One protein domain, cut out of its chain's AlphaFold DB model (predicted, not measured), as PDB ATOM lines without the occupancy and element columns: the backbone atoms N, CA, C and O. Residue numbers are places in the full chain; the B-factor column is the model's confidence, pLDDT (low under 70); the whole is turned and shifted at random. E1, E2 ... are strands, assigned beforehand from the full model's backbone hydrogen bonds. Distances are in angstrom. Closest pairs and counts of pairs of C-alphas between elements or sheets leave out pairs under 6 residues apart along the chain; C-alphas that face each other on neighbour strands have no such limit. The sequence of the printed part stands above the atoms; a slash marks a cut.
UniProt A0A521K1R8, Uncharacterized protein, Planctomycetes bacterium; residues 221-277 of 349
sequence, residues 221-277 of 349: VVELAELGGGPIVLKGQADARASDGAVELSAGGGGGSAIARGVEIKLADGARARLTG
ATOM      1  N   VAL A 221      -4.535  35.943 -55.703       82.56
ATOM      2  CA  VAL A 221      -3.252  35.962 -55.012       82.56
ATOM      3  C   VAL A 221      -2.656  37.346 -55.210       82.56
ATOM      4  O   VAL A 221      -2.228  37.703 -56.307       82.56
ATOM      5  N   VAL A 222      -2.645  38.142 -54.146       83.50
ATOM      6  CA  VAL A 222      -1.977  39.443 -54.147       83.50
ATOM      7  C   VAL A 222      -0.578  39.240 -53.582       83.50
ATOM      8  O   VAL A 222      -0.381  39.035 -52.379       83.50
ATOM      9  N   GLU A 223       0.416  39.273 -54.468       83.88
ATOM     10  CA  GLU A 223       1.819  39.299 -54.070       83.88
ATOM     11  C   GLU A 223       2.194  40.711 -53.610       83.88
ATOM     12  O   GLU A 223       2.489  41.601 -54.405       83.88
ATOM     13  N   LEU A 224       2.196  40.933 -52.295       76.69
ATOM     14  CA  LEU A 224       2.662  42.188 -51.700       76.69
ATOM     15  C   LEU A 224       4.192  42.186 -51.597       76.69
ATOM     16  O   LEU A 224       4.764  42.107 -50.506       76.69
ATOM     17  N   ALA A 225       4.849  42.274 -52.757       71.44
ATOM     18  CA  ALA A 225       6.306  42.323 -52.881       71.44
ATOM     19  C   ALA A 225       6.929  43.450 -52.034       71.44
ATOM     20  O   ALA A 225       7.993  43.272 -51.443       71.44
ATOM     21  N   GLU A 226       6.229  44.580 -51.896       64.12
ATOM     22  CA  GLU A 226       6.701  45.762 -51.166       64.12
ATOM     23  C   GLU A 226       6.778  45.574 -49.641       64.12
ATOM     24  O   GLU A 226       7.483  46.317 -48.964       64.12
ATOM     25  N   LEU A 227       6.093  44.571 -49.079       58.62
ATOM     26  CA  LEU A 227       6.017  44.378 -47.625       58.62
ATOM     27  C   LEU A 227       6.851  43.202 -47.108       58.62
ATOM     28  O   LEU A 227       6.854  42.930 -45.901       58.62
ATOM     29  N   GLY A 228       7.524  42.460 -47.994       68.00
ATOM     30  CA  GLY A 228       8.226  41.225 -47.626       68.00
ATOM     31  C   GLY A 228       7.307  40.182 -46.964       68.00
ATOM     32  O   GLY A 228       7.784  39.286 -46.255       68.00
ATOM     33  N   GLY A 229       5.991  40.335 -47.146       68.19
ATOM     34  CA  GLY A 229       4.954  39.426 -46.684       68.19
ATOM     35  C   GLY A 229       4.841  38.227 -47.615       68.19
ATOM     36  O   GLY A 229       5.154  38.317 -48.796       68.19
ATOM     37  N   GLY A 230       4.442  37.069 -47.086       81.50
ATOM     38  CA  GLY A 230       4.039  35.956 -47.954       81.50
ATOM     39  C   GLY A 230       2.810  36.328 -48.800       81.50
ATOM     40  O   GLY A 230       2.181  37.349 -48.517       81.50
ATOM     41  N   PRO A 231       2.451  35.503 -49.799       88.62
ATOM     42  CA  PRO A 231       1.252  35.735 -50.595       88.62
ATOM     43  C   PRO A 231       0.020  35.799 -49.687       88.62
ATOM     44  O   PRO A 231      -0.098  35.016 -48.737       88.62
ATOM     45  N   ILE A 232      -0.875  36.741 -49.978       91.06
ATOM     46  CA  ILE A 232      -2.205  36.797 -49.376       91.06
ATOM     47  C   ILE A 232      -3.183  36.315 -50.433       91.06
ATOM     48  O   ILE A 232      -3.197  36.822 -51.554       91.06
ATOM     49  N   VAL A 233      -3.971  35.310 -50.070       91.94
ATOM     50  CA  VAL A 233      -5.008  34.763 -50.937       91.94
ATOM     51  C   VAL A 233      -6.320  35.424 -50.552       91.94
ATOM     52  O   VAL A 233      -6.778  35.241 -49.426       91.94
ATOM     53  N   LEU A 234      -6.893  36.208 -51.456       92.06
ATOM     54  CA  LEU A 234      -8.190  36.851 -51.257       92.06
ATOM     55  C   LEU A 234      -9.291  36.007 -51.901       92.06
ATOM     56  O   LEU A 234      -9.081  35.425 -52.965       92.06
ATOM     57  N   LYS A 235     -10.444  35.934 -51.241       88.50
ATOM     58  CA  LYS A 235     -11.669  35.279 -51.704       88.50
ATOM     59  C   LYS A 235     -12.852  36.227 -51.521       88.50
ATOM     60  O   LYS A 235     -12.915  36.932 -50.508       88.50
ATOM     61  N   GLY A 236     -13.801  36.197 -52.451       86.56
ATOM     62  CA  GLY A 236     -14.922  37.134 -52.458       86.56
ATOM     63  C   GLY A 236     -14.469  38.561 -52.776       86.56
ATOM     64  O   GLY A 236     -13.356  38.800 -53.252       86.56
ATOM     65  N   GLN A 237     -15.280  39.541 -52.381       85.44
ATOM     66  CA  GLN A 237     -15.002  40.967 -52.576       85.44
ATOM     67  C   GLN A 237     -14.040  41.553 -51.522       85.44
ATOM     68  O   GLN A 237     -14.225  42.662 -51.014       85.44
ATOM     69  N   ALA A 238     -12.989  40.806 -51.180       90.94
ATOM     70  CA  ALA A 238     -11.899  41.287 -50.343       90.94
ATOM     71  C   ALA A 238     -10.824  41.979 -51.195       90.94
ATOM     72  O   ALA A 238     -10.346  41.435 -52.190       90.94
ATOM     73  N   ASP A 239     -10.391  43.158 -50.760       92.50
ATOM     74  CA  ASP A 239      -9.249  43.888 -51.301       92.50
ATOM     75  C   ASP A 239      -8.138  43.987 -50.247       92.50
ATOM     76  O   ASP A 239      -8.392  43.974 -49.038       92.50
ATOM     77  N   ALA A 240      -6.892  44.076 -50.707       93.25
ATOM     78  CA  ALA A 240      -5.713  44.193 -49.860       93.25
ATOM     79  C   ALA A 240      -4.827  45.337 -50.340       93.25
ATOM     80  O   ALA A 240      -4.323  45.329 -51.464       93.25
ATOM     81  N   ARG A 241      -4.562  46.294 -49.450       93.19
ATOM     82  CA  ARG A 241      -3.705  47.446 -49.729       93.19
ATOM     83  C   ARG A 241      -2.533  47.506 -48.759       93.19
ATOM     84  O   ARG A 241      -2.703  47.402 -47.546       93.19
ATOM     85  N   ALA A 242      -1.331  47.713 -49.291       90.44
ATOM     86  CA  ALA A 242      -0.163  48.018 -48.471       90.44
ATOM     87  C   ALA A 242      -0.274  49.433 -47.876       90.44
ATOM     88  O   ALA A 242      -0.553  50.392 -48.596       90.44
ATOM     89  N   SER A 243      -0.038  49.568 -46.569       89.38
ATOM     90  CA  SER A 243       0.008  50.855 -45.866       89.38
ATOM     91  C   SER A 243       0.964  50.785 -44.670       89.38
ATOM     92  O   SER A 243       0.763  49.989 -43.751       89.38
ATOM     93  N   ASP A 244       2.012  51.614 -44.678       87.62
ATOM     94  CA  ASP A 244       2.941  51.827 -43.555       87.62
ATOM     95  C   ASP A 244       3.471  50.538 -42.895       87.62
ATOM     96  O   ASP A 244       3.425  50.375 -41.674       87.62
ATOM     97  N   GLY A 245       3.940  49.573 -43.693       86.62
ATOM     98  CA  GLY A 245       4.462  48.302 -43.165       86.62
ATOM     99  C   GLY A 245       3.387  47.316 -42.678       86.62
ATOM    100  O   GLY A 245       3.713  46.288 -42.083       86.62
ATOM    101  N   ALA A 246       2.112  47.608 -42.930       90.81
ATOM    102  CA  ALA A 246       0.972  46.739 -42.684       90.81
ATOM    103  C   ALA A 246       0.209  46.458 -43.988       90.81
ATOM    104  O   ALA A 246       0.339  47.184 -44.975       90.81
ATOM    105  N   VAL A 247      -0.610  45.409 -43.976       92.81
ATOM    106  CA  VAL A 247      -1.627  45.172 -45.008       92.81
ATOM    107  C   VAL A 247      -2.979  45.520 -44.415       92.81
ATOM    108  O   VAL A 247      -3.380  44.934 -43.410       92.81
ATOM    109  N   GLU A 248      -3.676  46.472 -45.017       94.94
ATOM    110  CA  GLU A 248      -5.079  46.728 -44.725       94.94
ATOM    111  C   GLU A 248      -5.920  45.882 -45.678       94.94
ATOM    112  O   GLU A 248      -5.821  46.009 -46.897       94.94
ATOM    113  N   LEU A 249      -6.696  44.973 -45.106       95.44
ATOM    114  CA  LEU A 249      -7.721  44.216 -45.796       95.44
ATOM    115  C   LEU A 249      -9.047  44.951 -45.636       95.44
ATOM    116  O   LEU A 249      -9.382  45.382 -44.531       95.44
ATOM    117  N   SER A 250      -9.820  45.041 -46.705       95.50
ATOM    118  CA  SER A 250     -11.173  45.593 -46.682       95.50
ATOM    119  C   SER A 250     -12.094  44.725 -47.516       95.50
ATOM    120  O   SER A 250     -11.703  44.334 -48.608       95.50
ATOM    121  N   ALA A 251     -13.306  44.458 -47.038       94.38
ATOM    122  CA  ALA A 251     -14.341  43.844 -47.861       94.38
ATOM    123  C   ALA A 251     -15.337  44.899 -48.359       94.38
ATOM    124  O   ALA A 251     -15.718  45.794 -47.600       94.38
ATOM    125  N   GLY A 252     -15.738  44.801 -49.625       82.69
ATOM    126  CA  GLY A 252     -16.822  45.595 -50.205       82.69
ATOM    127  C   GLY A 252     -18.020  44.722 -50.569       82.69
ATOM    128  O   GLY A 252     -17.845  43.542 -50.824       82.69
ATOM    129  N   GLY A 253     -19.225  45.291 -50.560       60.50
ATOM    130  CA  GLY A 253     -20.399  44.815 -51.302       60.50
ATOM    131  C   GLY A 253     -20.865  43.373 -51.080       60.50
ATOM    132  O   GLY A 253     -21.561  42.862 -51.949       60.50
ATOM    133  N   GLY A 254     -20.499  42.727 -49.968       70.44
ATOM    134  CA  GLY A 254     -20.864  41.325 -49.692       70.44
ATOM    135  C   GLY A 254     -19.897  40.531 -48.813       70.44
ATOM    136  O   GLY A 254     -20.001  39.314 -48.683       70.44
ATOM    137  N   GLY A 255     -18.933  41.206 -48.186       83.31
ATOM    138  CA  GLY A 255     -17.934  40.532 -47.366       83.31
ATOM    139  C   GLY A 255     -16.861  39.828 -48.201       83.31
ATOM    140  O   GLY A 255     -16.776  39.951 -49.420       83.31
ATOM    141  N   GLY A 256     -15.968  39.123 -47.520       90.06
ATOM    142  CA  GLY A 256     -14.903  38.365 -48.165       90.06
ATOM    143  C   GLY A 256     -14.049  37.621 -47.152       90.06
ATOM    144  O   GLY A 256     -14.225  37.756 -45.938       90.06
ATOM    145  N   SER A 257     -13.097  36.829 -47.630       90.81
ATOM    146  CA  SER A 257     -12.086  36.240 -46.759       90.81
ATOM    147  C   SER A 257     -10.683  36.414 -47.314       90.81
ATOM    148  O   SER A 257     -10.456  36.524 -48.514       90.81
ATOM    149  N   ALA A 258      -9.718  36.488 -46.407       93.50
ATOM    150  CA  ALA A 258      -8.311  36.575 -46.744       93.50
ATOM    151  C   ALA A 258      -7.547  35.506 -45.974       93.50
ATOM    152  O   ALA A 258      -7.688  35.391 -44.755       93.50
ATOM    153  N   ILE A 259      -6.708  34.744 -46.667       92.38
ATOM    154  CA  ILE A 259      -5.791  33.792 -46.050       92.38
ATOM    155  C   ILE A 259      -4.389  34.387 -46.105       92.38
ATOM    156  O   ILE A 259      -3.815  34.572 -47.179       92.38
ATOM    157  N   ALA A 260      -3.821  34.666 -44.935       91.69
ATOM    158  CA  ALA A 260      -2.466  35.182 -44.786       91.69
ATOM    159  C   ALA A 260      -1.709  34.345 -43.753       91.69
ATOM    160  O   ALA A 260      -2.179  34.143 -42.636       91.69
ATOM    161  N   ARG A 261      -0.519  33.839 -44.113       88.62
ATOM    162  CA  ARG A 261       0.330  33.017 -43.219       88.62
ATOM    163  C   ARG A 261      -0.394  31.800 -42.607       88.62
ATOM    164  O   ARG A 261      -0.069  31.386 -41.501       88.62
ATOM    165  N   GLY A 262      -1.356  31.223 -43.331       87.81
ATOM    166  CA  GLY A 262      -2.152  30.084 -42.859       87.81
ATOM    167  C   GLY A 262      -3.291  30.449 -41.902       87.81
ATOM    168  O   GLY A 262      -3.951  29.551 -41.394       87.81
ATOM    169  N   VAL A 263      -3.540  31.740 -41.663       89.69
ATOM    170  CA  VAL A 263      -4.703  32.227 -40.913       89.69
ATOM    171  C   VAL A 263      -5.752  32.718 -41.903       89.69
ATOM    172  O   VAL A 263      -5.451  33.571 -42.736       89.69
ATOM    173  N   GLU A 264      -6.969  32.186 -41.803       92.69
ATOM    174  CA  GLU A 264      -8.137  32.677 -42.536       92.69
ATOM    175  C   GLU A 264      -8.833  33.781 -41.730       92.69
ATOM    176  O   GLU A 264      -9.154  33.610 -40.553       92.69
ATOM    177  N   ILE A 265      -9.070  34.916 -42.376       95.56
ATOM    178  CA  ILE A 265      -9.741  36.083 -41.811       95.56
ATOM    179  C   ILE A 265     -11.010  36.296 -42.616       95.56
ATOM    180  O   ILE A 265     -10.939  36.597 -43.804       95.56
ATOM    181  N   LYS A 266     -12.166  36.158 -41.968       92.38
ATOM    182  CA  LYS A 266     -13.464  36.474 -42.569       92.38
ATOM    183  C   LYS A 266     -13.823  37.924 -42.267       92.38
ATOM    184  O   LYS A 266     -13.782  38.346 -41.112       92.38
ATOM    185  N   LEU A 267     -14.149  38.673 -43.309       94.81
ATOM    186  CA  LEU A 267     -14.515  40.081 -43.274       94.81
ATOM    187  C   LEU A 267     -15.988  40.192 -43.662       94.81
ATOM    188  O   LEU A 267     -16.386  39.724 -44.724       94.81
ATOM    189  N   ALA A 268     -16.795  40.801 -42.798       89.75
ATOM    190  CA  ALA A 268     -18.151  41.206 -43.164       89.75
ATOM    191  C   ALA A 268     -18.110  42.394 -44.141       89.75
ATOM    192  O   ALA A 268     -17.068  43.036 -44.288       89.75
ATOM    193  N   ASP A 269     -19.235  42.716 -44.775       89.25
ATOM    194  CA  ASP A 269     -19.331  43.887 -45.649       89.25
ATOM    195  C   ASP A 269     -18.896  45.187 -44.936       89.25
ATOM    196  O   ASP A 269     -19.237  45.437 -43.776       89.25
ATOM    197  N   GLY A 270     -18.061  45.980 -45.611       90.81
ATOM    198  CA  GLY A 270     -17.450  47.205 -45.092       90.81
ATOM    199  C   GLY A 270     -16.423  46.999 -43.971       90.81
ATOM    200  O   GLY A 270     -15.795  47.971 -43.529       90.81
ATOM    201  N   ALA A 271     -16.222  45.765 -43.498       95.69
ATOM    202  CA  ALA A 271     -15.257  45.475 -42.455       95.69
ATOM    203  C   ALA A 271     -13.831  45.660 -42.974       95.69
ATOM    204  O   ALA A 271     -13.503  45.381 -44.130       95.69
ATOM    205  N   ARG A 272     -12.962  46.105 -42.067       96.50
ATOM    206  CA  ARG A 272     -11.536  46.265 -42.327       96.50
ATOM    207  C   ARG A 272     -10.732  45.524 -41.281       96.50
ATOM    208  O   ARG A 272     -11.052  45.582 -40.093       96.50
ATOM    209  N   ALA A 273      -9.668  44.868 -41.714       96.19
ATOM    210  CA  ALA A 273      -8.691  44.258 -40.829       96.19
ATOM    211  C   ALA A 273      -7.300  44.755 -41.193       96.19
ATOM    212  O   ALA A 273      -6.926  44.798 -42.358       96.19
ATOM    213  N   ARG A 274      -6.503  45.107 -40.184       95.06
ATOM    214  CA  ARG A 274      -5.112  45.511 -40.385       95.06
ATOM    215  C   ARG A 274      -4.185  44.399 -39.924       95.06
ATOM    216  O   ARG A 274      -4.166  44.050 -38.745       95.06
ATOM    217  N   LEU A 275      -3.386  43.878 -40.844       92.75
ATOM    218  CA  LEU A 275      -2.365  42.874 -40.583       92.75
ATOM    219  C   LEU A 275      -1.005  43.543 -40.442       92.75
ATOM    220  O   LEU A 275      -0.494  44.163 -41.373       92.75
ATOM    221  N   THR A 276      -0.410  43.407 -39.262       91.56
ATOM    222  CA  THR A 276       0.929  43.911 -38.939       91.56
ATOM    223  C   THR A 276       1.887  42.739 -38.732       91.56
ATOM    224  O   THR A 276       1.457  41.607 -38.514       91.56
ATOM    225  N   GLY A 277       3.195  42.983 -38.849       87.00
ATOM    226  CA  GLY A 277       4.209  41.941 -38.627       87.00
ATOM    227  C   GLY A 277       4.263  40.862 -39.714       87.00
ATOM    228  O   GLY A 277       4.797  39.781 -39.482       87.00
TER     229      GLY A 277
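Overview. This is residues 221 to 277 of the 349 residues of an uncharacterized protein of Planctomycetes bacterium (UniProt A0A521K1R8). A single strand sheet is doubled over like a V: the two long strands E1 and E2 run together as a hairpin and both fold back on themselves, giving two small wings that partly face each other. In one wing the second part of E2 has E3 beside it, in the other the first part of E2 has E4 beside it, and the stretch from residue 223 to 231 loops out at the open end of the V, far from the fold near Gly 254. The printed part has 57 residues with four named strands, E1 E2 E3 E4 along the chain, and no named helix; the class is all strand, and the sheet is branched, its neighbour pairs all antiparallel. It is compact, with a radius of gyration of the C-alphas of 10.2 A, and its C-alphas span 29 by 21 by 15 A.

Arrangement. From the first printed residue, residues 221 to 222 pair antiparallel with residues 232 to 233 of E1, residues 232 to 243. E1 bends by 145 degrees at residue 235. A tight link leads to E2, residues 246 to 260, and the two form a hairpin, antiparallel with 135 degrees between their directions; N 235 and O 257 are 2.8 A apart, and N 241 and O 248 2.9 A, within hydrogen-bond range. E2 bends by 156 degrees at residue 257. A second tight link leads to E3, residues 263 to 267, which forms an antiparallel hairpin with E2; N 265 and O 258 are 2.8 A apart. E1, E2 and E3 are a meander, each strand the antiparallel neighbour of the one before. E4, residues 272 to 275, is antiparallel to E2 at 164 degrees, with N 249 and O 273 2.8 A apart. The pairing of E2 is staggered: E4 is beside residues 246 to 250 and E3 beside residues 251 to 260, both on the other side of E2 from E1. The closest C-alphas of E3 and E4, those of Leu 267 and Ala 273, are 7.6 A apart.

Along the chain. E1 begins at C-alpha 232 (-2.205, 36.797, -49.376) and measures 14.7 A from first to last C-alpha. E2, the longest strand with 15 residues, measures 12.2 A between its end C-alphas. E3 measures 12.8 A and E4 9.9 A, and E4 ends at C-alpha 275 (-2.365, 42.874, -40.583).

Size, cuts and confidence. The two C-alphas farthest apart are those of Gly 228 and Gly 254, at 29.2 A. The sheet is strongly twisted, its C-alphas up to 5.9 A off their best plane. The printed part has no cut, and the links between the named strands are tight. The mean pLDDT of the printed part is 87.2; residues 226 to 229 and residue 253 are under 70.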